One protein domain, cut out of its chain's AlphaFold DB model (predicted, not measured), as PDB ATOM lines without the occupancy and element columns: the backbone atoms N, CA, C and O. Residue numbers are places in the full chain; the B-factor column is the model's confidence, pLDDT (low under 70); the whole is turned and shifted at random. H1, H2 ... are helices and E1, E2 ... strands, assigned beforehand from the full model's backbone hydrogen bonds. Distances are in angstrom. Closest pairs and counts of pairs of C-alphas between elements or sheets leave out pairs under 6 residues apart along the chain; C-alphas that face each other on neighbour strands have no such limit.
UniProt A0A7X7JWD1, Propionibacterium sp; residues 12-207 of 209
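Overview. This is residues 12 to 207 of the 209 residues of a protein of Propionibacterium sp (UniProt A0A7X7JWD1). A twisted five-stranded sheet with H2 along one face is joined at one end to a bundle of three long helices, H3, H5 and H6, with H3 following directly on E5. The bends of E3 and E4 bring their linked ends to the bundle, while H1 lies off the sheet and touches no helix. The printed part has 196 residues, in the order E1 H1 E2 H2 E3 E4 E5 H3 H4 H5 H6; the class is mixed, helices and strands. The mixed sheet runs E1 E2 E5 E4 E3. The whole is compact, with a radius of gyration of the C-alphas of 18.6 A, and flat, spanning 56 by 53 by 24 A.

Along the chain. The strands are E1, residues 12 to 17, from C-alpha 12 at (136.052, 187.967, 144.915); E2, 41 to 47; E5, 98 to 106, 26.8 A; E4, 85 to 94, 26.8 A; and E3, 71 to 82, 24.4 A. The helices are H1, 20 to 30; H2, 51 to 66, 22.6 A; H3, 107 to 123, 24.2 A; H4, 125 to 128; H5, 138 to 162, 36.4 A; and H6, 177 to 207, 45.2 A, ending at C-alpha 207 at (146.530, 217.933, 139.887).

Arrangement. E1 and E2 are antiparallel, with N 14 and O 44 3.0 A apart. E2 and E5 are parallel, with N 45 and O 103 2.8 A apart. E3, E4 and E5 form a meander, each strand the antiparallel neighbour of the one before; the hairpin E4 and E5 has N 90 and O 102 at 2.8 A, the hairpin E3 and E4 N 75 and O 89 at 2.8 A. E3 bends by 96 degrees at residue 79 and E4 by 51 degrees at residue 88. E2, H2 and E3 make a split strand-helix-strand unit, two parallel strands with others between them, its crossover right-handed. H2 is over E5 and E4, at a height over the sheet of 8.6 A; H3 is on the opposite face. H3, the hub, touches H6, C-alphas of Thr 115 and Ala 198 closest at 4.9 A, the same way at a shallow tilt of 10 degrees. H3 touches H5, C-alphas of Ala 123 and Phe 140 closest at 6.1 A, opposite ways at a shallow tilt of 9 degrees. H5 and H6 are near each other. H4 and H3 only just touch, with 3 pairs of C-alphas within 8 A, and only at the corner. In H1, H2, H3, H5 and H6 every O i to N i+4 pair is within hydrogen-bond range; H4 is too short for one.

Size, cuts and confidence. The C-alphas farthest apart, of Ala 28 and Thr 175, are 56.8 A apart. The printed part has no cut. The link H5 to H6 is long, 14 residues. Mean pLDDT of the printed part is 83.2; 40 residues are under 70, among them 31 to 41 and 165 to 181.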
ATOM      1  N   THR A  12     136.852 186.852 145.427       83.62
ATOM      2  CA  THR A  12     136.052 187.967 144.915       83.62
ATOM      3  C   THR A  12     135.647 187.661 143.480       83.62
ATOM      4  O   THR A  12     136.489 187.337 142.641       83.62
ATOM      5  N   TYR A  13     134.354 187.768 143.180       86.12
ATOM      6  CA  TYR A  13     133.811 187.531 141.845       86.12
ATOM      7  C   TYR A  13     133.198 188.803 141.264       86.12
ATOM      8  O   TYR A  13     132.502 189.546 141.951       86.12
ATOM      9  N   SER A  14     133.407 189.023 139.969       83.06
ATOM     10  CA  SER A  14     132.662 190.015 139.194       83.06
ATOM     11  C   SER A  14     132.311 189.456 137.821       83.06
ATOM     12  O   SER A  14     133.032 188.626 137.268       83.06
ATOM     13  N   SER A  15     131.198 189.907 137.252       80.00
ATOM     14  CA  SER A  15     130.854 189.614 135.864       80.00
ATOM     15  C   SER A  15     130.415 190.866 135.140       80.00
ATOM     16  O   SER A  15     129.908 191.818 135.733       80.00
ATOM     17  N   ARG A  16     130.656 190.869 133.834       71.44
ATOM     18  CA  ARG A  16     130.285 191.961 132.954       71.44
ATOM     19  C   ARG A  16     129.922 191.409 131.587       71.44
ATOM     20  O   ARG A  16     130.652 190.605 131.014       71.44
ATOM     21  N   ILE A  17     128.824 191.911 131.045       70.69
ATOM     22  CA  ILE A  17     128.520 191.801 129.621       70.69
ATOM     23  C   ILE A  17     129.095 193.050 128.953       70.69
ATOM     24  O   ILE A  17     128.947 194.162 129.477       70.69
ATOM     25  N   LYS A  18     129.813 192.886 127.842       63.81
ATOM     26  CA  LYS A  18     130.321 194.043 127.104       63.81
ATOM     27  C   LYS A  18     129.184 194.819 126.460       63.81
ATOM     28  O   LYS A  18     128.228 194.237 125.961       63.81
ATOM     29  N   THR A  19     129.316 196.140 126.468       66.69
ATOM     30  CA  THR A  19     128.392 197.026 125.755       66.69
ATOM     31  C   THR A  19     128.708 197.002 124.261       66.69
ATOM     32  O   THR A  19     129.836 196.684 123.877       66.69
ATOM     33  N   GLU A  20     127.739 197.361 123.416       67.25
ATOM     34  CA  GLU A  20     127.946 197.444 121.963       67.25
ATOM     35  C   GLU A  20     129.158 198.319 121.608       67.25
ATOM     36  O   GLU A  20     130.026 197.871 120.861       67.25
ATOM     37  N   ASP A  21     129.303 199.488 122.238       66.94
ATOM     38  CA  ASP A  21     130.422 200.409 121.986       66.94
ATOM     39  C   ASP A  21     131.797 199.761 122.237       66.94
ATOM     40  O   ASP A  21     132.695 199.820 121.396       66.94
ATOM     41  N   THR A  22     131.955 199.047 123.361       63.09
ATOM     42  CA  THR A  22     133.230 198.375 123.691       63.09
ATOM     43  C   THR A  22     133.509 197.148 122.825       63.09
ATOM     44  O   THR A  22     134.666 196.734 122.680       63.09
ATOM     45  N   ILE A  23     132.474 196.548 122.234       65.56
ATOM     46  CA  ILE A  23     132.619 195.494 121.229       65.56
ATOM     47  C   ILE A  23     133.091 196.101 119.909       65.56
ATOM     48  O   ILE A  23     134.049 195.587 119.333       65.56
ATOM     49  N   VAL A  24     132.480 197.199 119.457       68.88
ATOM     50  CA  VAL A  24     132.860 197.898 118.220       68.88
ATOM     51  C   VAL A  24     134.322 198.346 118.276       68.88
ATOM     52  O   VAL A  24     135.090 198.024 117.367       68.88
ATOM     53  N   GLU A  25     134.754 198.972 119.373       68.50
ATOM     54  CA  GLU A  25     136.162 199.346 119.575       68.50
ATOM     55  C   GLU A  25     137.101 198.132 119.544       68.50
ATOM     56  O   GLU A  25     138.171 198.168 118.926       68.50
ATOM     57  N   LYS A  26     136.707 197.018 120.179       68.12
ATOM     58  CA  LYS A  26     137.519 195.794 120.187       68.12
ATOM     59  C   LYS A  26     137.633 195.183 118.791       68.12
ATOM     60  O   LYS A  26     138.726 194.753 118.419       68.12
ATOM     61  N   LEU A  27     136.541 195.151 118.031       70.50
ATOM     62  CA  LEU A  27     136.516 194.659 116.656       70.50
ATOM     63  C   LEU A  27     137.398 195.509 115.747       70.50
ATOM     64  O   LEU A  27     138.200 194.952 114.996       70.50
ATOM     65  N   ALA A  28     137.308 196.834 115.872       69.50
ATOM     66  CA  ALA A  28     138.141 197.770 115.130       69.50
ATOM     67  C   ALA A  28     139.632 197.566 115.445       69.50
ATOM     68  O   ALA A  28     140.444 197.425 114.529       69.50
ATOM     69  N   ARG A  29     139.992 197.451 116.733       71.56
ATOM     70  CA  ARG A  29     141.382 197.251 117.173       71.56
ATOM     71  C   ARG A  29     141.957 195.899 116.753       71.56
ATOM     72  O   ARG A  29     143.096 195.829 116.309       71.56
ATOM     73  N   GLN A  30     141.199 194.817 116.921       70.62
ATOM     74  CA  GLN A  30     141.679 193.454 116.651       70.62
ATOM     75  C   GLN A  30     141.465 193.005 115.200       70.62
ATOM     76  O   GLN A  30     141.867 191.895 114.855       70.62
ATOM     77  N   ARG A  31     140.809 193.829 114.368       68.25
ATOM     78  CA  ARG A  31     140.403 193.503 112.988       68.25
ATOM     79  C   ARG A  31     139.778 192.107 112.883       68.25
ATOM     80  O   ARG A  31     140.133 191.303 112.022       68.25
ATOM     81  N   THR A  32     138.865 191.805 113.802       57.00
ATOM     82  CA  THR A  32     138.204 190.497 113.900       57.00
ATOM     83  C   THR A  32     136.698 190.626 113.681       57.00
ATOM     84  O   THR A  32     136.174 191.731 113.572       57.00
ATOM     85  N   ARG A  33     135.999 189.495 113.571       56.00
ATOM     86  CA  ARG A  33     134.534 189.445 113.441       56.00
ATOM     87  C   ARG A  33     133.880 189.252 114.811       56.00
ATOM     88  O   ARG A  33     134.498 188.664 115.698       56.00
ATOM     89  N   LEU A  34     132.632 189.706 114.970       55.53
ATOM     90  CA  LEU A  34     131.875 189.625 116.230       55.53
ATOM     91  C   LEU A  34     131.810 188.201 116.792       55.53
ATOM     92  O   LEU A  34     132.070 187.985 117.971       55.53
ATOM     93  N   ASP A  35     131.589 187.216 115.922       55.44
ATOM     94  CA  ASP A  35     131.536 185.792 116.256       55.44
ATOM     95  C   ASP A  35     132.870 185.214 116.761       55.44
ATOM     96  O   ASP A  35     132.909 184.066 117.196       55.44
ATOM     97  N   ARG A  36     133.967 185.984 116.715       59.28
ATOM     98  CA  ARG A  36     135.303 185.608 117.204       59.28
ATOM     99  C   ARG A  36     135.701 186.325 118.498       59.28
ATOM    100  O   ARG A  36     136.761 186.011 119.045       59.28
ATOM    101  N   VAL A  37     134.888 187.262 118.990       60.69
ATOM    102  CA  VAL A  37     135.118 187.975 120.255       60.69
ATOM    103  C   VAL A  37     134.838 187.022 121.417       60.69
ATOM    104  O   VAL A  37     133.744 186.486 121.538       60.69
ATOM    105  N   GLN A  38     135.856 186.766 122.240       55.19
ATOM    106  CA  GLN A  38     135.789 185.767 123.319       55.19
ATOM    107  C   GLN A  38     135.122 186.295 124.596       55.19
ATOM    108  O   GLN A  38     134.501 185.533 125.322       55.19
ATOM    109  N   ASP A  39     135.209 187.602 124.840       60.84
ATOM    110  CA  ASP A  39     134.771 188.283 126.064       60.84
ATOM    111  C   ASP A  39     133.458 189.054 125.863       60.84
ATOM    112  O   ASP A  39     133.300 190.159 126.381       60.84
ATOM    113  N   PHE A  40     132.523 188.499 125.085       59.12
ATOM    114  CA  PHE A  40     131.182 189.077 124.931       59.12
ATOM    115  C   PHE A  40     130.445 189.099 126.282       59.12
ATOM    116  O   PHE A  40     129.947 190.139 126.715       59.12
ATOM    117  N   ALA A  41     130.480 187.966 126.987       66.06
ATOM    118  CA  ALA A  41     130.210 187.866 128.415       66.06
ATOM    119  C   ALA A  41     131.500 187.438 129.132       66.06
ATOM    120  O   ALA A  41     132.186 186.512 128.694       66.06
ATOM    121  N   GLY A  42     131.852 188.137 130.209       77.06
ATOM    122  CA  GLY A  42     133.088 187.922 130.951       77.06
ATOM    123  C   GLY A  42     132.840 187.751 132.446       77.06
ATOM    124  O   GLY A  42     132.036 188.477 133.033       77.06
ATOM    125  N   GLY A  43     133.543 186.808 133.068       85.94
ATOM    126  CA  GLY A  43     133.615 186.646 134.521       85.94
ATOM    127  C   GLY A  43     135.055 186.785 135.007       85.94
ATOM    128  O   GLY A  43     135.985 186.368 134.322       85.94
ATOM    129  N   ARG A  44     135.253 187.349 136.196       89.75
ATOM    130  CA  ARG A  44     136.552 187.446 136.864       89.75
ATOM    131  C   ARG A  44     136.452 186.851 138.259       89.75
ATOM    132  O   ARG A  44     135.545 187.211 139.005       89.75
ATOM    133  N   PHE A  45     137.406 185.995 138.597       91.31
ATOM    134  CA  PHE A  45     137.624 185.490 139.945       91.31
ATOM    135  C   PHE A  45     139.006 185.929 140.421       91.31
ATOM    136  O   PHE A  45     140.018 185.523 139.846       91.31
ATOM    137  N   ASP A  46     139.029 186.730 141.480       90.56
ATOM    138  CA  ASP A  46     140.241 187.072 142.213       90.56
ATOM    139  C   ASP A  46     140.284 186.196 143.464       90.56
ATOM    140  O   ASP A  46     139.375 186.234 144.293       90.56
ATOM    141  N   ILE A  47     141.300 185.348 143.565       86.75
ATOM    142  CA  ILE A  47     141.341 184.254 144.531       86.75
ATOM    143  C   ILE A  47     142.551 184.451 145.440       86.75
ATOM    144  O   ILE A  47     143.687 184.623 144.986       86.75
ATOM    145  N   ASP A  48     142.331 184.411 146.749       87.38
ATOM    146  CA  ASP A  48     143.410 184.356 147.728       87.38
ATOM    147  C   ASP A  48     143.991 182.936 147.786       87.38
ATOM    148  O   ASP A  48     143.698 182.147 148.681       87.38
ATOM    149  N   CYS A  49     144.781 182.595 146.769       84.06
ATOM    150  CA  CYS A  49     145.439 181.302 146.633       84.06
ATOM    151  C   CYS A  49     146.886 181.450 146.154       84.06
ATOM    152  O   CYS A  49     147.360 182.549 145.833       84.06
ATOM    153  N   ARG A  50     147.581 180.316 146.114       87.81
ATOM    154  CA  ARG A  50     148.869 180.120 145.453       87.81
ATOM    155  C   ARG A  50     148.700 179.993 143.943       87.81
ATOM    156  O   ARG A  50     147.596 179.768 143.438       87.81
ATOM    157  N   LEU A  51     149.797 180.112 143.207       90.81
ATOM    158  CA  LEU A  51     149.756 180.059 141.750       90.81
ATOM    159  C   LEU A  51     149.469 178.633 141.249       90.81
ATOM    160  O   LEU A  51     148.695 178.449 140.307       90.81
ATOM    161  N   GLY A  52     150.007 177.613 141.918       91.12
ATOM    162  CA  GLY A  52     149.712 176.207 141.641       91.12
ATOM    163  C   GLY A  52     148.245 175.862 141.901       91.12
ATOM    164  O   GLY A  52     147.618 175.166 141.103       91.12
ATOM    165  N   GLU A  53     147.662 176.423 142.963       89.88
ATOM    166  CA  GLU A  53     146.231 176.293 143.259       89.88
ATOM    167  C   GLU A  53     145.373 176.981 142.193       89.88
ATOM    168  O   GLU A  53     144.385 176.400 141.749       89.88
ATOM    169  N   LEU A  54     145.772 178.166 141.716       93.00
ATOM    170  CA  LEU A  54     145.086 178.863 140.626       93.00
ATOM    171  C   LEU A  54     145.029 177.997 139.356       93.00
ATOM    172  O   LEU A  54     143.964 177.861 138.750       93.00
ATOM    173  N   ARG A  55     146.147 177.356 138.985       95.94
ATOM    174  CA  ARG A  55     146.206 176.401 137.860       95.94
ATOM    175  C   ARG A  55     145.324 175.177 138.094       95.94
ATOM    176  O   ARG A  55     144.603 174.761 137.189       95.94
ATOM    177  N   ALA A  56     145.337 174.621 139.305       93.88
ATOM    178  CA  ALA A  56     144.492 173.483 139.658       93.88
ATOM    179  C   ALA A  56     142.996 173.835 139.585       93.88
ATOM    180  O   ALA A  56     142.197 173.043 139.084       93.88
ATOM    181  N   ILE A  57     142.610 175.032 140.036       93.31
ATOM    182  CA  ILE A  57     141.245 175.558 139.913       93.31
ATOM    183  C   ILE A  57     140.873 175.720 138.437       93.31
ATOM    184  O   ILE A  57     139.815 175.242 138.031       93.31
ATOM    185  N   ALA A  58     141.748 176.314 137.620       96.50
ATOM    186  CA  ALA A  58     141.527 176.469 136.182       96.50
ATOM    187  C   ALA A  58     141.281 175.121 135.485       96.50
ATOM    188  O   ALA A  58     140.301 174.971 134.756       96.50
ATOM    189  N   SER A  59     142.124 174.124 135.771       97.12
ATOM    190  CA  SER A  59     141.999 172.767 135.229       97.12
ATOM    191  C   SER A  59     140.709 172.072 135.681       97.12
ATOM    192  O   SER A  59     140.032 171.439 134.872       97.12
ATOM    193  N   ARG A  60     140.303 172.238 136.948       96.19
ATOM    194  CA  ARG A  60     139.029 171.701 137.457       96.19
ATOM    195  C   ARG A  60     137.823 172.341 136.774       96.19
ATOM    196  O   ARG A  60     136.914 171.622 136.372       96.19
ATOM    197  N   ILE A  61     137.816 173.667 136.622       94.31
ATOM    198  CA  ILE A  61     136.736 174.383 135.928       94.31
ATOM    199  C   ILE A  61     136.653 173.920 134.472       94.31
ATOM    200  O   ILE A  61     135.558 173.615 134.001       94.31
ATOM    201  N   GLN A  62     137.794 173.808 133.784       96.19
ATOM    202  CA  GLN A  62     137.856 173.265 132.429       96.19
ATOM    203  C   GLN A  62     137.212 171.874 132.358       96.19
ATOM    204  O   GLN A  62     136.280 171.687 131.581       96.19
ATOM    205  N   GLY A  63     137.654 170.929 133.194       95.38
ATOM    206  CA  GLY A  63     137.153 169.552 133.164       95.38
ATOM    207  C   GLY A  63     135.654 169.443 133.450       95.38
ATOM    208  O   GLY A  63     134.957 168.672 132.797       95.38
ATOM    209  N   VAL A  64     135.130 170.255 134.378       95.12
ATOM    210  CA  VAL A  64     133.686 170.314 134.652       95.12
ATOM    211  C   VAL A  64     132.914 170.798 133.427       95.12
ATOM    212  O   VAL A  64     131.903 170.199 133.087       95.12
ATOM    213  N   ILE A  65     133.373 171.854 132.750       92.44
ATOM    214  CA  ILE A  65     132.683 172.411 131.576       92.44
ATOM    215  C   ILE A  65     132.757 171.450 130.382       92.44
ATOM    216  O   ILE A  65     131.751 171.223 129.707       92.44
ATOM    217  N   GLU A  66     133.921 170.847 130.142       94.31
ATOM    218  CA  GLU A  66     134.123 169.878 129.061       94.31
ATOM    219  C   GLU A  66     133.285 168.608 129.258       94.31
ATOM    220  O   GLU A  66     132.805 168.040 128.277       94.31
ATOM    221  N   ALA A  67     133.002 168.210 130.506       94.12
ATOM    222  CA  ALA A  67     132.088 167.106 130.807       94.12
ATOM    223  C   ALA A  67     130.641 167.359 130.332       94.12
ATOM    224  O   ALA A  67     129.903 166.404 130.095       94.12
ATOM    225  N   TYR A  68     130.244 168.621 130.126       91.62
ATOM    226  CA  TYR A  68     128.966 168.991 129.502       91.62
ATOM    227  C   TYR A  68     129.046 169.106 127.968       91.62
ATOM    228  O   TYR A  68     128.107 169.590 127.337       91.62
ATOM    229  N   GLY A  69     130.154 168.691 127.345       90.81
ATOM    230  CA  GLY A  69     130.355 168.768 125.895       90.81
ATOM    231  C   GLY A  69     130.630 170.183 125.374       90.81
ATOM    232  O   GLY A  69     130.462 170.444 124.184       90.81
ATOM    233  N   ILE A  70     131.035 171.107 126.250       92.44
ATOM    234  CA  ILE A  70     131.338 172.501 125.902       92.44
ATOM    235  C   ILE A  70     132.854 172.665 125.758       92.44
ATOM    236  O   ILE A  70     133.619 172.229 126.612       92.44
ATOM    237  N   SER A  71     133.304 173.322 124.686       93.00
ATOM    238  CA  SER A  71     134.735 173.512 124.431       93.00
ATOM    239  C   SER A  71     135.315 174.620 125.309       93.00
ATOM    240  O   SER A  71     134.760 175.719 125.370       93.00
ATOM    241  N   VAL A  72     136.465 174.358 125.933       95.31
ATOM    242  CA  VAL A  72     137.220 175.346 126.710       95.31
ATOM    243  C   VAL A  72     138.649 175.424 126.193       95.31
ATOM    244  O   VAL A  72     139.337 174.421 126.044       95.31
ATOM    245  N   LYS A  73     139.125 176.640 125.929       95.69
ATOM    246  CA  LYS A  73     140.526 176.904 125.599       95.69
ATOM    247  C   LYS A  73     141.184 177.687 126.723       95.69
ATOM    248  O   LYS A  73     140.820 178.836 126.967       95.69
ATOM    249  N   VAL A  74     142.188 177.085 127.352       96.25
ATOM    250  CA  VAL A  74     142.995 177.736 128.389       96.25
ATOM    251  C   VAL A  74     144.059 178.630 127.749       96.25
ATOM    252  O   VAL A  74     144.724 178.255 126.778       96.25
ATOM    253  N   LYS A  75     144.207 179.837 128.286       95.31
ATOM    254  CA  LYS A  75     145.222 180.825 127.931       95.31
ATOM    255  C   LYS A  75     145.908 181.301 129.205       95.31
ATOM    256  O   LYS A  75     145.330 182.052 129.981       95.31
ATOM    257  N   GLU A  76     147.135 180.850 129.428       95.00
ATOM    258  CA  GLU A  76     147.936 181.280 130.575       95.00
ATOM    259  C   GLU A  76     148.767 182.510 130.208       95.00
ATOM    260  O   GLU A  76     149.726 182.412 129.448       95.00
ATOM    261  N   TYR A  77     148.422 183.656 130.787       95.94
ATOM    262  CA  TYR A  77     149.207 184.889 130.723       95.94
ATOM    263  C   TYR A  77     150.101 184.993 131.957       95.94
ATOM    264  O   TYR A  77     150.084 185.986 132.667       95.94
ATOM    265  N   LEU A  78     150.807 183.918 132.301       94.56
ATOM    266  CA  LEU A  78     151.663 183.888 133.484       94.56
ATOM    267  C   LEU A  78     153.079 184.276 133.081       94.56
ATOM    268  O   LEU A  78     153.366 185.462 133.050       94.56
ATOM    269  N   ALA A  79     153.948 183.324 132.734       92.12
ATOM    270  CA  ALA A  79     155.323 183.618 132.318       92.12
ATOM    271  C   ALA A  79     155.378 184.590 131.123       92.12
ATOM    272  O   ALA A  79     156.025 185.634 131.206       92.12
ATOM    273  N   GLU A  80     154.633 184.273 130.062       90.44
ATOM    274  CA  GLU A  80     154.423 185.134 128.898       90.44
ATOM    275  C   GLU A  80     153.228 186.061 129.166       90.44
ATOM    276  O   GLU A  80     152.067 185.713 128.949       90.44
ATOM    277  N   ASN A  81     153.525 187.234 129.725       91.19
ATOM    278  CA  ASN A  81     152.535 188.218 130.159       91.19
ATOM    279  C   ASN A  81     152.253 189.280 129.075       91.19
ATOM    280  O   ASN A  81     152.938 189.351 128.056       91.19
ATOM    281  N   GLN A  82     151.245 190.127 129.304       89.44
ATOM    282  CA  GLN A  82     150.922 191.260 128.426       89.44
ATOM    283  C   GLN A  82     151.200 192.587 129.141       89.44
ATOM    284  O   GLN A  82     150.341 193.090 129.856       89.44
ATOM    285  N   GLN A  83     152.392 193.163 128.968       90.25
ATOM    286  CA  GLN A  83     152.785 194.421 129.633       90.25
ATOM    287  C   GLN A  83     152.658 194.365 131.166       90.25
ATOM    288  O   GLN A  83     152.141 195.275 131.804       90.25
ATOM    289  N   GLY A  84     153.088 193.260 131.768       92.75
ATOM    290  CA  GLY A  84     152.949 192.974 133.195       92.75
ATOM    291  C   GLY A  84     151.600 192.358 133.577       92.75
ATOM    292  O   GLY A  84     151.472 191.829 134.679       92.75
ATOM    293  N   TYR A  85     150.598 192.348 132.694       95.50
ATOM    294  CA  TYR A  85     149.306 191.732 132.994       95.50
ATOM    295  C   TYR A  85     149.403 190.211 133.099       95.50
ATOM    296  O   TYR A  85     149.844 189.553 132.151       95.50
ATOM    297  N   ARG A  86     148.924 189.667 134.229       97.19
ATOM    298  CA  ARG A  86     148.950 188.233 134.530       97.19
ATOM    299  C   ARG A  86     147.591 187.682 134.950       97.19
ATOM    300  O   ARG A  86     146.907 188.285 135.773       97.19
ATOM    301  N   ALA A  87     147.211 186.546 134.369       96.62
ATOM    302  CA  ALA A  87     145.984 185.802 134.668       96.62
ATOM    303  C   ALA A  87     145.981 184.437 133.955       96.62
ATOM    304  O   ALA A  87     146.744 184.215 133.013       96.62
ATOM    305  N   ILE A  88     145.053 183.554 134.331       97.75
ATOM    306  CA  ILE A  88     144.643 182.412 133.501       97.75
ATOM    307  C   ILE A  88     143.268 182.720 132.915       97.75
ATOM    308  O   ILE A  88     142.329 183.006 133.652       97.75
ATOM    309  N   HIS A  89     143.138 182.679 131.594       96.12
ATOM    310  CA  HIS A  89     141.866 182.870 130.904       96.12
ATOM    311  C   HIS A  89     141.323 181.530 130.413       96.12
ATOM    312  O   HIS A  89     142.046 180.731 129.815       96.12
ATOM    313  N   LEU A  90     140.035 181.298 130.630       95.12
ATOM    314  CA  LEU A  90     139.278 180.190 130.065       95.12
ATOM    315  C   LEU A  90     138.338 180.758 129.005       95.12
ATOM    316  O   LEU A  90     137.373 181.449 129.329       95.12
ATOM    317  N   HIS A  91     138.627 180.484 127.736       94.25
ATOM    318  CA  HIS A  91     137.751 180.849 126.626       94.25
ATOM    319  C   HIS A  91     136.779 179.701 126.382       94.25
ATOM    320  O   HIS A  91     137.147 178.673 125.810       94.25
ATOM    321  N   ILE A  92     135.547 179.875 126.830       91.31
ATOM    322  CA  ILE A  92     134.482 178.886 126.747       91.31
ATOM    323  C   ILE A  92     133.685 179.168 125.478       91.31
ATOM    324  O   ILE A  92     133.225 180.287 125.258       91.31
ATOM    325  N   THR A  93     133.525 178.161 124.624       90.06
ATOM    326  CA  THR A  93     132.732 178.252 123.394       90.06
ATOM    327  C   THR A  93     131.629 177.202 123.422       90.06
ATOM    328  O   THR A  93     131.893 176.002 123.353       90.06
ATOM    329  N   SER A  94     130.385 177.670 123.497       82.06
ATOM    330  CA  SER A  94     129.174 176.859 123.411       82.06
ATOM    331  C   SER A  94     128.427 177.168 122.118       82.06
ATOM    332  O   SER A  94     128.246 178.330 121.754       82.06
ATOM    333  N   SER A  95     127.948 176.128 121.434       76.75
ATOM    334  CA  SER A  95     127.078 176.276 120.262       76.75
ATOM    335  C   SER A  95     125.719 176.890 120.610       76.75
ATOM    336  O   SER A  95     125.125 177.548 119.761       76.75
ATOM    337  N   ALA A  96     125.242 176.710 121.847       74.25
ATOM    338  CA  ALA A  96     123.951 177.217 122.312       74.25
ATOM    339  C   ALA A  96     124.050 178.583 123.012       74.25
ATOM    340  O   ALA A  96     123.178 179.426 122.831       74.25
ATOM    341  N   ALA A  97     125.101 178.806 123.813       69.06
ATOM    342  CA  ALA A  97     125.229 179.983 124.683       69.06
ATOM    343  C   ALA A  97     126.267 181.021 124.208       69.06
ATOM    344  O   ALA A  97     126.437 182.058 124.846       69.06
ATOM    345  N   GLY A  98     126.969 180.768 123.099       80.56
ATOM    346  CA  GLY A  98     127.980 181.682 122.564       80.56
ATOM    347  C   GLY A  98     129.340 181.566 123.261       80.56
ATOM    348  O   GLY A  98     129.760 180.473 123.654       80.56
ATOM    349  N   ARG A  99     130.071 182.686 123.350       84.31
ATOM    350  CA  ARG A  99     131.444 182.742 123.878       84.31
ATOM    351  C   ARG A  99     131.502 183.487 125.204       84.31
ATOM    352  O   ARG A  99     130.964 184.588 125.318       84.31
ATOM    353  N   VAL A 100     132.180 182.878 126.171       86.50
ATOM    354  CA  VAL A 100     132.402 183.431 127.507       86.50
ATOM    355  C   VAL A 100     133.888 183.386 127.826       86.50
ATOM    356  O   VAL A 100     134.550 182.377 127.586       86.50
ATOM    357  N   GLU A 101     134.403 184.457 128.416       90.00
ATOM    358  CA  GLU A 101     135.761 184.502 128.955       90.00
ATOM    359  C   GLU A 101     135.704 184.498 130.486       90.00
ATOM    360  O   GLU A 101     135.104 185.385 131.093       90.00
ATOM    361  N   LEU A 102     136.329 183.510 131.128       92.25
ATOM    362  CA  LEU A 102     136.571 183.545 132.571       92.25
ATOM    363  C   LEU A 102     138.031 183.868 132.839       92.25
ATOM    364  O   LEU A 102     138.919 183.184 132.343       92.25
ATOM    365  N   GLN A 103     138.277 184.880 133.657       95.31
ATOM    366  CA  GLN A 103     139.609 185.288 134.073       95.31
ATOM    367  C   GLN A 103     139.828 184.880 135.525       95.31
ATOM    368  O   GLN A 103     139.079 185.288 136.411       95.31
ATOM    369  N   LEU A 104     140.865 184.093 135.771       95.81
ATOM    370  CA  LEU A 104     141.273 183.650 137.096       95.81
ATOM    371  C   LEU A 104     142.575 184.355 137.456       95.81
ATOM    372  O   LEU A 104     143.535 184.331 136.679       95.81
ATOM    373  N   ARG A 105     142.595 184.997 138.621       95.69
ATOM    374  CA  ARG A 105     143.734 185.764 139.126       95.69
ATOM    375  C   ARG A 105     143.975 185.417 140.583       95.69
ATOM    376  O   ARG A 105     143.026 185.184 141.330       95.69
ATOM    377  N   THR A 106     145.228 185.442 141.009       93.25
ATOM    378  CA  THR A 106     145.501 185.547 142.445       93.25
ATOM    379  C   THR A 106     145.144 186.949 142.945       93.25
ATOM    380  O   THR A 106     145.085 187.907 142.169       93.25
ATOM    381  N   ALA A 107     144.964 187.111 144.255       88.50
ATOM    382  CA  ALA A 107     144.750 188.426 144.862       88.50
ATOM    383  C   ALA A 107     145.876 189.438 144.535       88.50
ATOM    384  O   ALA A 107     145.594 190.616 144.329       88.50
ATOM    385  N   LEU A 108     147.137 188.990 144.424       91.00
ATOM    386  CA  LEU A 108     148.262 189.861 144.045       91.00
ATOM    387  C   LEU A 108     148.183 190.295 142.579       91.00
ATOM    388  O   LEU A 108     148.366 191.473 142.276       91.00
ATOM    389  N   GLN A 109     147.868 189.365 141.675       95.19
ATOM    390  CA  GLN A 109     147.655 189.670 140.257       95.19
ATOM    391  C   GLN A 109     146.486 190.644 140.070       95.19
ATOM    392  O   GLN A 109     146.565 191.559 139.251       95.19
ATOM    393  N   ALA A 110     145.413 190.479 140.849       92.12
ATOM    394  CA  ALA A 110     144.266 191.375 140.843       92.12
ATOM    395  C   ALA A 110     144.627 192.786 141.332       92.12
ATOM    396  O   ALA A 110     144.326 193.752 140.632       92.12
ATOM    397  N   ALA A 111     145.315 192.905 142.473       91.25
ATOM    398  CA  ALA A 111     145.761 194.190 143.017       91.25
ATOM    399  C   ALA A 111     146.674 194.938 142.032       91.25
ATOM    400  O   ALA A 111     146.465 196.122 141.750       91.25
ATOM    401  N   TRP A 112     147.635 194.227 141.433       96.88
ATOM    402  CA  TRP A 112     148.507 194.799 140.411       96.88
ATOM    403  C   TRP A 112     147.711 195.265 139.188       96.88
ATOM    404  O   TRP A 112     147.877 196.399 138.741       96.88
ATOM    405  N   ALA A 113     146.806 194.425 138.672       94.88
ATOM    406  CA  ALA A 113     146.018 194.753 137.489       94.88
ATOM    407  C   ALA A 113     145.129 195.980 137.722       94.88
ATOM    408  O   ALA A 113     145.082 196.850 136.859       94.88
ATOM    409  N   ASN A 114     144.478 196.082 138.883       91.38
ATOM    410  CA  ASN A 114     143.655 197.243 139.226       91.38
ATOM    411  C   ASN A 114     144.510 198.523 139.307       91.38
ATOM    412  O   ASN A 114     144.125 199.551 138.759       91.38
ATOM    413  N   THR A 115     145.700 198.447 139.914       93.56
ATOM    414  CA  THR A 115     146.643 199.580 139.985       93.56
ATOM    415  C   THR A 115     147.086 200.030 138.592       93.56
ATOM    416  O   THR A 115     147.107 201.223 138.290       93.56
ATOM    417  N   TYR A 116     147.400 199.077 137.712       94.81
ATOM    418  CA  TYR A 116     147.803 199.374 136.338       94.81
ATOM    419  C   TYR A 116     146.654 199.942 135.495       94.81
ATOM    420  O   TYR A 116     146.881 200.774 134.619       94.81
ATOM    421  N   GLU A 117     145.410 199.527 135.756       91.06
ATOM    422  CA  GLU A 117     144.229 200.125 135.125       91.06
ATOM    423  C   GLU A 117     144.034 201.582 135.541       91.06
ATOM    424  O   GLU A 117     143.820 202.415 134.666       91.06
ATOM    425  N   VAL A 118     144.215 201.903 136.824       92.38
ATOM    426  CA  VAL A 118     144.179 203.290 137.310       92.38
ATOM    427  C   VAL A 118     145.244 204.149 136.625       92.38
ATOM    428  O   VAL A 118     144.938 205.249 136.166       92.38
ATOM    429  N   LEU A 119     146.474 203.640 136.478       92.75
ATOM    430  CA  LEU A 119     147.509 204.342 135.713       92.75
ATOM    431  C   LEU A 119     147.088 204.568 134.262       92.75
ATOM    432  O   LEU A 119     147.235 205.670 133.750       92.75
ATOM    433  N   ALA A 120     146.557 203.545 133.598       90.31
ATOM    434  CA  ALA A 120     146.145 203.636 132.202       90.31
ATOM    435  C   ALA A 120     144.975 204.607 131.979       90.31
ATOM    436  O   ALA A 120     144.861 205.183 130.897       90.31
ATOM    437  N   ASP A 121     144.104 204.780 132.971       90.44
ATOM    438  CA  ASP A 121     142.994 205.729 132.899       90.44
ATOM    439  C   ASP A 121     143.474 207.187 133.021       90.44
ATOM    440  O   ASP A 121     142.873 208.067 132.411       90.44
ATOM    441  N   VAL A 122     144.578 207.437 133.737       89.56
ATOM    442  CA  VAL A 122     145.186 208.774 133.875       89.56
ATOM    443  C   VAL A 122     146.187 209.074 132.754       89.56
ATOM    444  O   VAL A 122     146.119 210.123 132.124       89.56
ATOM    445  N   ALA A 123     147.110 208.152 132.487       87.81
ATOM    446  CA  ALA A 123     148.239 208.347 131.578       87.81
ATOM    447  C   ALA A 123     147.936 207.975 130.115       87.81
ATOM    448  O   ALA A 123     148.737 208.220 129.216       87.81
ATOM    449  N   GLY A 124     146.781 207.356 129.864       88.44
ATOM    450  CA  GLY A 124     146.368 206.893 128.547       88.44
ATOM    451  C   GLY A 124     146.459 205.376 128.389       88.44
ATOM    452  O   GLY A 124     147.418 204.708 128.776       88.44
ATOM    453  N   ARG A 125     145.434 204.805 127.746       87.94
ATOM    454  CA  ARG A 125     145.235 203.347 127.672       87.94
ATOM    455  C   ARG A 125     146.263 202.611 126.807       87.94
ATOM    456  O   ARG A 125     146.283 201.380 126.831       87.94
ATOM    457  N   GLY A 126     147.096 203.333 126.053       87.56
ATOM    458  CA  GLY A 126     148.123 202.770 125.175       87.56
ATOM    459  C   GLY A 126     149.151 201.913 125.915       87.56
ATOM    460  O   GLY A 126     149.493 200.839 125.423       87.56
ATOM    461  N   ILE A 127     149.506 202.288 127.155       90.19
ATOM    462  CA  ILE A 127     150.485 201.565 127.993       90.19
ATOM    463  C   ILE A 127     150.127 200.086 128.217       90.19
ATOM    464  O   ILE A 127     150.987 199.262 128.512       90.19
ATOM    465  N   ARG A 128     148.843 199.727 128.077       87.44
ATOM    466  CA  ARG A 128     148.338 198.359 128.272       87.44
ATOM    467  C   ARG A 128     148.549 197.450 127.068       87.44
ATOM    468  O   ARG A 128     148.420 196.236 127.205       87.44
ATOM    469  N   TYR A 129     148.744 198.020 125.885       83.81
ATOM    470  CA  TYR A 129     148.637 197.284 124.625       83.81
ATOM    471  C   TYR A 129     149.897 197.362 123.782       83.81
ATOM    472  O   TYR A 129     150.134 196.457 122.988       83.81
ATOM    473  N   ASP A 130     150.690 198.409 123.970       84.75
ATOM    474  CA  ASP A 130     151.861 198.698 123.165       84.75
ATOM    475  C   ASP A 130     153.050 198.981 124.091       84.75
ATOM    476  O   ASP A 130     152.966 199.830 124.979       84.75
ATOM    477  N   SER A 131     154.132 198.213 123.921       77.00
ATOM    478  CA  SER A 131     155.365 198.375 124.706       77.00
ATOM    479  C   SER A 131     156.080 199.680 124.403       77.00
ATOM    480  O   SER A 131     156.812 200.171 125.261       77.00
ATOM    481  N   ASP A 132     155.865 200.219 123.204       83.81
ATOM    482  CA  ASP A 132     156.569 201.385 122.682       83.81
ATOM    483  C   ASP A 132     155.727 202.658 122.863       83.81
ATOM    484  O   ASP A 132     156.144 203.753 122.484       83.81
ATOM    485  N   PHE A 133     154.539 202.527 123.464       85.06
ATOM    486  CA  PHE A 133     153.678 203.656 123.767       85.06
ATOM    487  C   PHE A 133     154.303 204.531 124.851       85.06
ATOM    488  O   PHE A 133     154.500 204.098 125.989       85.06
ATOM    489  N   LEU A 134     154.537 205.787 124.488       84.12
ATOM    490  CA  LEU A 134     154.922 206.849 125.402       84.12
ATOM    491  C   LEU A 134     153.706 207.724 125.678       84.12
ATOM    492  O   LEU A 134     152.996 208.139 124.759       84.12
ATOM    493  N   THR A 135     153.482 208.008 126.952       86.25
ATOM    494  CA  THR A 135     152.393 208.871 127.420       86.25
ATOM    495  C   THR A 135     152.675 210.343 127.103       86.25
ATOM    496  O   THR A 135     151.751 211.150 127.041       86.25
ATOM    497  N   GLY A 136     153.948 210.683 126.860       86.56
ATOM    498  CA  GLY A 136     154.424 212.057 126.702       86.56
ATOM    499  C   GLY A 136     154.759 212.737 128.033       86.56
ATOM    500  O   GLY A 136     155.233 213.871 128.024       86.56
ATOM    501  N   ASP A 137     154.555 212.044 129.156       90.38
ATOM    502  CA  ASP A 137     154.896 212.484 130.505       90.38
ATOM    503  C   ASP A 137     155.919 211.517 131.119       90.38
ATOM    504  O   ASP A 137     155.649 210.335 131.344       90.38
ATOM    505  N   GLU A 138     157.112 212.035 131.419       90.00
ATOM    506  CA  GLU A 138     158.229 211.242 131.941       90.00
ATOM    507  C   GLU A 138     157.889 210.541 133.269       90.00
ATOM    508  O   GLU A 138     158.356 209.428 133.531       90.00
ATOM    509  N   VAL A 139     157.051 211.157 134.111       89.25
ATOM    510  CA  VAL A 139     156.641 210.578 135.394       89.25
ATOM    511  C   VAL A 139     155.742 209.372 135.160       89.25
ATOM    512  O   VAL A 139     155.959 208.324 135.777       89.25
ATOM    513  N   PHE A 140     154.756 209.487 134.268       90.88
ATOM    514  CA  PHE A 140     153.855 208.378 133.963       90.88
ATOM    515  C   PHE A 140     154.551 207.254 133.191       90.88
ATOM    516  O   PHE A 140     154.315 206.083 133.499       90.88
ATOM    517  N   ASP A 141     155.464 207.580 132.276       91.56
ATOM    518  CA  ASP A 141     156.272 206.589 131.555       91.56
ATOM    519  C   ASP A 141     157.158 205.786 132.519       91.56
ATOM    520  O   ASP A 141     157.190 204.548 132.476       91.56
ATOM    521  N   LYS A 142     157.819 206.473 133.461       91.88
ATOM    522  CA  LYS A 142     158.605 205.824 134.515       91.88
ATOM    523  C   LYS A 142     157.729 204.958 135.413       91.88
ATOM    524  O   LYS A 142     158.092 203.823 135.708       91.88
ATOM    525  N   LEU A 143     156.564 205.449 135.827       92.06
ATOM    526  CA  LEU A 143     155.666 204.688 136.691       92.06
ATOM    527  C   LEU A 143     155.112 203.434 135.999       92.06
ATOM    528  O   LEU A 143     155.027 202.373 136.620       92.06
ATOM    529  N   ALA A 144     154.796 203.521 134.706       93.19
ATOM    530  CA  ALA A 144     154.394 202.368 133.907       93.19
ATOM    531  C   ALA A 144     155.510 201.315 133.846       93.19
ATOM    532  O   ALA A 144     155.234 200.120 133.977       93.19
ATOM    533  N   HIS A 145     156.764 201.746 133.685       93.38
ATOM    534  CA  HIS A 145     157.931 200.867 133.716       93.38
ATOM    535  C   HIS A 145     158.115 200.184 135.081       93.38
ATOM    536  O   HIS A 145     158.239 198.959 135.134       93.38
ATOM    537  N   GLU A 146     158.045 200.938 136.180       93.88
ATOM    538  CA  GLU A 146     158.168 200.394 137.538       93.88
ATOM    539  C   GLU A 146     157.055 199.392 137.864       93.88
ATOM    540  O   GLU A 146     157.322 198.324 138.414       93.88
ATOM    541  N   LEU A 147     155.807 199.666 137.468       94.69
ATOM    542  CA  LEU A 147     154.719 198.705 137.653       94.69
ATOM    543  C   LEU A 147     154.952 197.419 136.851       94.69
ATOM    544  O   LEU A 147     154.701 196.336 137.379       94.69
ATOM    545  N   ARG A 148     155.481 197.485 135.622       95.06
ATOM    546  CA  ARG A 148     155.856 196.271 134.871       95.06
ATOM    547  C   ARG A 148     156.931 195.463 135.607       95.06
ATOM    548  O   ARG A 148     156.764 194.257 135.784       95.06
ATOM    549  N   HIS A 149     157.965 196.121 136.129       94.56
ATOM    550  CA  HIS A 149     158.989 195.469 136.954       94.56
ATOM    551  C   HIS A 149     158.435 194.877 138.260       94.56
ATOM    552  O   HIS A 149     158.838 193.782 138.675       94.56
ATOM    553  N   ALA A 150     157.486 195.561 138.901       93.56
ATOM    554  CA  ALA A 150     156.796 195.054 140.077       93.56
ATOM    555  C   ALA A 150     156.012 193.775 139.750       93.56
ATOM    556  O   ALA A 150     156.092 192.817 140.515       93.56
ATOM    557  N   SER A 151     155.336 193.705 138.596       96.44
ATOM    558  CA  SER A 151     154.650 192.482 138.148       96.44
ATOM    559  C   SER A 151     155.597 191.284 138.051       96.44
ATOM    560  O   SER A 151     155.275 190.192 138.525       96.44
ATOM    561  N   ASP A 152     156.790 191.475 137.484       96.69
ATOM    562  CA  ASP A 152     157.790 190.409 137.374       96.69
ATOM    563  C   ASP A 152     158.293 189.941 138.741       96.69
ATOM    564  O   ASP A 152     158.478 188.742 138.968       96.69
ATOM    565  N   SER A 153     158.492 190.879 139.666       94.06
ATOM    566  CA  SER A 153     158.895 190.575 141.040       94.06
ATOM    567  C   SER A 153     157.802 189.826 141.803       94.06
ATOM    568  O   SER A 153     158.093 188.826 142.460       94.06
ATOM    569  N   LEU A 154     156.540 190.247 141.664       92.38
ATOM    570  CA  LEU A 154     155.383 189.563 142.245       92.38
ATOM    571  C   LEU A 154     155.249 188.143 141.698       92.38
ATOM    572  O   LEU A 154     155.063 187.208 142.468       92.38
ATOM    573  N   TYR A 155     155.433 187.949 140.393       95.38
ATOM    574  CA  TYR A 155     155.400 186.617 139.797       95.38
ATOM    575  C   TYR A 155     156.518 185.704 140.316       95.38
ATOM    576  O   TYR A 155     156.269 184.543 140.632       95.38
ATOM    577  N   LYS A 156     157.747 186.217 140.458       94.31
ATOM    578  CA  LYS A 156     158.856 185.462 141.071       94.31
ATOM    579  C   LYS A 156     158.554 185.095 142.522       94.31
ATOM    580  O   LYS A 156     158.872 183.987 142.943       94.31
ATOM    581  N   PHE A 157     157.928 186.003 143.268       89.94
ATOM    582  CA  PHE A 157     157.466 185.731 144.623       89.94
ATOM    583  C   PHE A 157     156.406 184.619 144.643       89.94
ATOM    584  O   PHE A 157     156.540 183.676 145.415       89.94
ATOM    585  N   GLU A 158     155.410 184.662 143.756       89.94
ATOM    586  CA  GLU A 158     154.397 183.604 143.633       89.94
ATOM    587  C   GLU A 158     155.004 182.247 143.249       89.94
ATOM    588  O   GLU A 158     154.630 181.226 143.822       89.94
ATOM    589  N   LEU A 159     155.987 182.227 142.343       92.50
ATOM    590  CA  LEU A 159     156.742 181.016 142.013       92.50
ATOM    591  C   LEU A 159     157.510 180.472 143.221       92.50
ATOM    592  O   LEU A 159     157.498 179.271 143.458       92.50
ATOM    593  N   ALA A 160     158.178 181.338 143.985       89.12
ATOM    594  CA  ALA A 160     158.903 180.923 145.181       89.12
ATOM    595  C   ALA A 160     157.952 180.369 146.249       89.12
ATOM    596  O   ALA A 160     158.272 179.366 146.885       89.12
ATOM    597  N   LEU A 161     156.770 180.976 146.409       83.62
ATOM    598  CA  LEU A 161     155.723 180.469 147.290       83.62
ATOM    599  C   LEU A 161     155.283 179.059 146.892       83.62
ATOM    600  O   LEU A 161     155.190 178.206 147.769       83.62
ATOM    601  N   ASP A 162     155.051 178.805 145.604       86.12
ATOM    602  CA  ASP A 162     154.651 177.490 145.085       86.12
ATOM    603  C   ASP A 162     155.683 176.386 145.364       86.12
ATOM    604  O   ASP A 162     155.300 175.230 145.525       86.12
ATOM    605  N   GLN A 163     156.974 176.725 145.442       85.06
ATOM    606  CA  GLN A 163     158.040 175.765 145.765       85.06
ATOM    607  C   GLN A 163     158.117 175.428 147.259       85.06
ATOM    608  O   GLN A 163     158.828 174.499 147.645       85.06
ATOM    609  N   LEU A 164     157.422 176.182 148.117       79.56
ATOM    610  CA  LEU A 164     157.375 175.870 149.540       79.56
ATOM    611  C   LEU A 164     156.494 174.636 149.778       79.56
ATOM    612  O   LEU A 164     155.376 174.593 149.255       79.56
ATOM    613  N   PRO A 165     156.951 173.685 150.613       69.81
ATOM    614  CA  PRO A 165     156.162 172.537 151.032       69.81
ATOM    615  C   PRO A 165     154.743 172.929 151.486       69.81
ATOM    616  O   PRO A 165     154.585 173.946 152.178       69.81
ATOM    617  N   PRO A 166     153.698 172.154 151.134       60.62
ATOM    618  CA  PRO A 166     152.323 172.463 151.514       60.62
ATOM    619  C   PRO A 166     152.133 172.583 153.033       60.62
ATOM    620  O   PRO A 166     151.302 173.371 153.486       60.62
ATOM    621  N   GLU A 167     152.934 171.877 153.836       56.22
ATOM    622  CA  GLU A 167     152.886 171.926 155.304       56.22
ATOM    623  C   GLU A 167     153.295 173.304 155.857       56.22
ATOM    624  O   GLU A 167     152.810 173.730 156.901       56.22
ATOM    625  N   LEU A 168     154.115 174.059 155.115       55.84
ATOM    626  CA  LEU A 168     154.487 175.449 155.422       55.84
ATOM    627  C   LEU A 168     153.443 176.475 154.961       55.84
ATOM    628  O   LEU A 168     153.577 177.679 155.196       55.84
ATOM    629  N   SER A 169     152.411 175.996 154.272       50.78
ATOM    630  CA  SER A 169     151.377 176.794 153.627       50.78
ATOM    631  C   SER A 169     149.979 176.591 154.179       50.78
ATOM    632  O   SER A 169     149.091 177.385 153.872       50.78
ATOM    633  N   HIS A 170     149.780 175.544 154.980       49.62
ATOM    634  CA  HIS A 170     148.483 175.201 155.532       49.62
ATOM    635  C   HIS A 170     148.402 175.523 157.034       49.62
ATOM    636  O   HIS A 170     149.361 175.303 157.768       49.62
ATOM    637  N   PRO A 171     147.247 176.016 157.522       44.47
ATOM    638  CA  PRO A 171     147.089 176.478 158.902       44.47
ATOM    639  C   PRO A 171     147.175 175.399 160.001       44.47
ATOM    640  O   PRO A 171     147.012 175.747 161.166       44.47
ATOM    641  N   LEU A 172     147.344 174.112 159.665       45.97
ATOM    642  CA  LEU A 172     147.100 172.993 160.589       45.97
ATOM    643  C   LEU A 172     148.341 172.454 161.323       45.97
ATOM    644  O   LEU A 172     148.162 171.672 162.249       45.97
ATOM    645  N   ASP A 173     149.558 172.895 160.986       45.03
ATOM    646  CA  ASP A 173     150.773 172.527 161.731       45.03
ATOM    647  C   ASP A 173     151.257 173.692 162.612       45.03
ATOM    648  O   ASP A 173     151.740 174.716 162.119       45.03
ATOM    649  N   GLU A 174     151.176 173.532 163.936       47.88
ATOM    650  CA  GLU A 174     151.553 174.551 164.933       47.88
ATOM    651  C   GLU A 174     153.012 175.039 164.788       47.88
ATOM    652  O   GLU A 174     153.310 176.209 165.038       47.88
ATOM    653  N   THR A 175     153.916 174.185 164.298       50.16
ATOM    654  CA  THR A 175     155.332 174.510 164.035       50.16
ATOM    655  C   THR A 175     155.512 175.441 162.827       50.16
ATOM    656  O   THR A 175     156.469 176.215 162.761       50.16
ATOM    657  N   HIS A 176     154.572 175.411 161.879       51.97
ATOM    658  CA  HIS A 176     154.641 176.106 160.591       51.97
ATOM    659  C   HIS A 176     153.742 177.351 160.512       51.97
ATOM    660  O   HIS A 176     153.908 178.188 159.619       51.97
ATOM    661  N   GLY A 177     152.861 177.549 161.499       55.59
ATOM    662  CA  GLY A 177     151.942 178.689 161.573       55.59
ATOM    663  C   GLY A 177     152.625 180.061 161.524       55.59
ATOM    664  O   GLY A 177     152.080 180.991 160.931       55.59
ATOM    665  N   ARG A 178     153.849 180.195 162.061       63.66
ATOM    666  CA  ARG A 178     154.623 181.454 162.001       63.66
ATOM    667  C   ARG A 178     155.021 181.825 160.574       63.66
ATOM    668  O   ARG A 178     154.875 182.979 160.194       63.66
ATOM    669  N   ILE A 179     155.486 180.862 159.777       62.50
ATOM    670  CA  ILE A 179     155.897 181.109 158.386       62.50
ATOM    671  C   ILE A 179     154.672 181.480 157.552       62.50
ATOM    672  O   ILE A 179     154.683 182.505 156.876       62.50
ATOM    673  N   HIS A 180     153.580 180.724 157.680       63.91
ATOM    674  CA  HIS A 180     152.316 181.060 157.031       63.91
ATOM    675  C   HIS A 180     151.817 182.466 157.413       63.91
ATOM    676  O   HIS A 180     151.372 183.230 156.551       63.91
ATOM    677  N   GLN A 181     151.907 182.836 158.694       67.75
ATOM    678  CA  GLN A 181     151.498 184.153 159.175       67.75
ATOM    679  C   GLN A 181     152.363 185.274 158.588       67.75
ATOM    680  O   GLN A 181     151.815 186.279 158.138       67.75
ATOM    681  N   GLU A 182     153.686 185.113 158.549       76.56
ATOM    682  CA  GLU A 182     154.586 186.106 157.949       76.56
ATOM    683  C   GLU A 182     154.395 186.222 156.431       76.56
ATOM    684  O   GLU A 182     154.373 187.334 155.899       76.56
ATOM    685  N   LEU A 183     154.154 185.111 155.728       72.44
ATOM    686  CA  LEU A 183     153.816 185.126 154.300       72.44
ATOM    687  C   LEU A 183     152.488 185.846 154.042       72.44
ATOM    688  O   LEU A 183     152.402 186.689 153.149       72.44
ATOM    689  N   SER A 184     151.473 185.570 154.864       73.81
ATOM    690  CA  SER A 184     150.167 186.234 154.788       73.81
ATOM    691  C   SER A 184     150.284 187.738 155.058       73.81
ATOM    692  O   SER A 184     149.717 188.545 154.322       73.81
ATOM    693  N   LYS A 185     151.071 188.138 156.069       81.31
ATOM    694  CA  LYS A 185     151.378 189.549 156.356       81.31
ATOM    695  C   LYS A 185     152.097 190.215 155.187       81.31
ATOM    696  O   LYS A 185     151.696 191.294 154.771       81.31
ATOM    697  N   THR A 186     153.119 189.563 154.635       83.00
ATOM    698  CA  THR A 186     153.891 190.080 153.497       83.00
ATOM    699  C   THR A 186     152.991 190.297 152.283       83.00
ATOM    700  O   THR A 186     152.992 191.381 151.704       83.00
ATOM    701  N   LYS A 187     152.151 189.310 151.941       81.50
ATOM    702  CA  LYS A 187     151.165 189.422 150.857       81.50
ATOM    703  C   LYS A 187     150.218 190.600 151.081       81.50
ATOM    704  O   LYS A 187     150.004 191.391 150.167       81.50
ATOM    705  N   LYS A 188     149.696 190.748 152.302       82.38
ATOM    706  CA  LYS A 188     148.806 191.853 152.668       82.38
ATOM    707  C   LYS A 188     149.484 193.218 152.518       82.38
ATOM    708  O   LYS A 188     148.913 194.101 151.891       82.38
ATOM    709  N   LEU A 189     150.715 193.374 153.008       85.62
ATOM    710  CA  LEU A 189     151.481 194.621 152.880       85.62
ATOM    711  C   LEU A 189     151.759 194.994 151.419       85.62
ATOM    712  O   LEU A 189     151.740 196.178 151.079       85.62
ATOM    713  N   LEU A 190     152.004 194.005 150.553       84.19
ATOM    714  CA  LEU A 190     152.187 194.229 149.116       84.19
ATOM    715  C   LEU A 190     150.897 194.732 148.457       84.19
ATOM    716  O   LEU A 190     150.947 195.716 147.722       84.19
ATOM    717  N   ILE A 191     149.751 194.112 148.758       83.94
ATOM    718  CA  ILE A 191     148.438 194.555 148.258       83.94
ATOM    719  C   ILE A 191     148.147 195.983 148.724       83.94
ATOM    720  O   ILE A 191     147.895 196.856 147.901       83.94
ATOM    721  N   GLU A 192     148.289 196.260 150.021       88.31
ATOM    722  CA  GLU A 192     148.053 197.600 150.571       88.31
ATOM    723  C   GLU A 192     148.988 198.657 149.964       88.31
ATOM    724  O   GLU A 192     148.619 199.823 149.843       88.31
ATOM    725  N   SER A 193     150.213 198.277 149.592       89.25
ATOM    726  CA  SER A 193     151.151 199.186 148.925       89.25
ATOM    727  C   SER A 193     150.724 199.504 147.492       89.25
ATOM    728  O   SER A 193     150.857 200.651 147.073       89.25
ATOM    729  N   LEU A 194     150.181 198.523 146.767       88.19
ATOM    730  CA  LEU A 194     149.605 198.725 145.436       88.19
ATOM    731  C   LEU A 194     148.353 199.610 145.499       88.19
ATOM    732  O   LEU A 194     148.243 200.556 144.724       88.19
ATOM    733  N   ASP A 195     147.470 199.387 146.474       87.56
ATOM    734  CA  ASP A 195     146.256 200.195 146.655       87.56
ATOM    735  C   ASP A 195     146.578 201.661 147.005       87.56
ATOM    736  O   ASP A 195     145.949 202.592 146.487       87.56
ATOM    737  N   ARG A 196     147.595 201.888 147.849       89.44
ATOM    738  CA  ARG A 196     148.108 203.240 148.124       89.44
ATOM    739  C   ARG A 196     148.657 203.897 146.864       89.44
ATOM    740  O   ARG A 196     148.294 205.031 146.573       89.44
ATOM    741  N   LEU A 197     149.467 203.174 146.091       89.81
ATOM    742  CA  LEU A 197     150.009 203.685 144.835       89.81
ATOM    743  C   LEU A 197     148.897 204.038 143.836       89.81
ATOM    744  O   LEU A 197     148.965 205.083 143.198       89.81
ATOM    745  N   ALA A 198     147.860 203.205 143.722       88.88
ATOM    746  CA  ALA A 198     146.696 203.498 142.892       88.88
ATOM    747  C   ALA A 198     146.016 204.811 143.318       88.88
ATOM    748  O   ALA A 198     145.684 205.636 142.470       88.88
ATOM    749  N   SER A 199     145.865 205.038 144.625       90.00
ATOM    750  CA  SER A 199     145.287 206.277 145.158       90.00
ATOM    751  C   SER A 199     146.151 207.500 144.819       90.00
ATOM    752  O   SER A 199     145.643 208.478 144.272       90.00
ATOM    753  N   ASP A 200     147.467 207.406 145.025       90.38
ATOM    754  CA  ASP A 200     148.417 208.482 144.710       90.38
ATOM    755  C   ASP A 200     148.425 208.842 143.212       90.38
ATOM    756  O   ASP A 200     148.601 210.008 142.848       90.38
ATOM    757  N   ILE A 201     148.236 207.857 142.325       89.50
ATOM    758  CA  ILE A 201     148.124 208.079 140.874       89.50
ATOM    759  C   ILE A 201     146.901 208.936 140.550       89.50
ATOM    760  O   ILE A 201     147.011 209.884 139.769       89.50
ATOM    761  N   VAL A 202     145.748 208.625 141.149       88.75
ATOM    762  CA  VAL A 202     144.512 209.392 140.939       88.75
ATOM    763  C   VAL A 202     144.692 210.836 141.398       88.75
ATOM    764  O   VAL A 202     144.324 211.759 140.669       88.75
ATOM    765  N   ASP A 203     145.283 211.043 142.572       88.06
ATOM    766  CA  ASP A 203     145.490 212.381 143.131       88.06
ATOM    767  C   ASP A 203     146.437 213.225 142.268       88.06
ATOM    768  O   ASP A 203     146.181 214.408 142.016       88.06
ATOM    769  N   ARG A 204     147.497 212.608 141.728       84.56
ATOM    770  CA  ARG A 204     148.403 213.262 140.771       84.56
ATOM    771  C   ARG A 204     147.703 213.602 139.462       84.56
ATOM    772  O   ARG A 204     147.827 214.733 139.008       84.56
ATOM    773  N   GLY A 205     146.927 212.671 138.905       80.06
ATOM    774  CA  GLY A 205     146.177 212.885 137.663       80.06
ATOM    775  C   GLY A 205     145.167 214.032 137.743       80.06
ATOM    776  O   GLY A 205     144.945 214.726 136.758       80.06
ATOM    777  N   ARG A 206     144.590 214.279 138.925       76.94
ATOM    778  CA  ARG A 206     143.693 215.423 139.180       76.94
ATOM    779  C   ARG A 206     144.416 216.763 139.344       76.94
ATOM    780  O   ARG A 206     143.762 217.799 139.294       76.94
ATOM    781  N   SER A 207     145.721 216.740 139.604       67.25
ATOM    782  CA  SER A 207     146.530 217.933 139.887       67.25
ATOM    783  C   SER A 207     147.198 218.519 138.636       67.25
ATOM    784  O   SER A 207     147.677 219.652 138.669       67.25
TER     785      SER A 207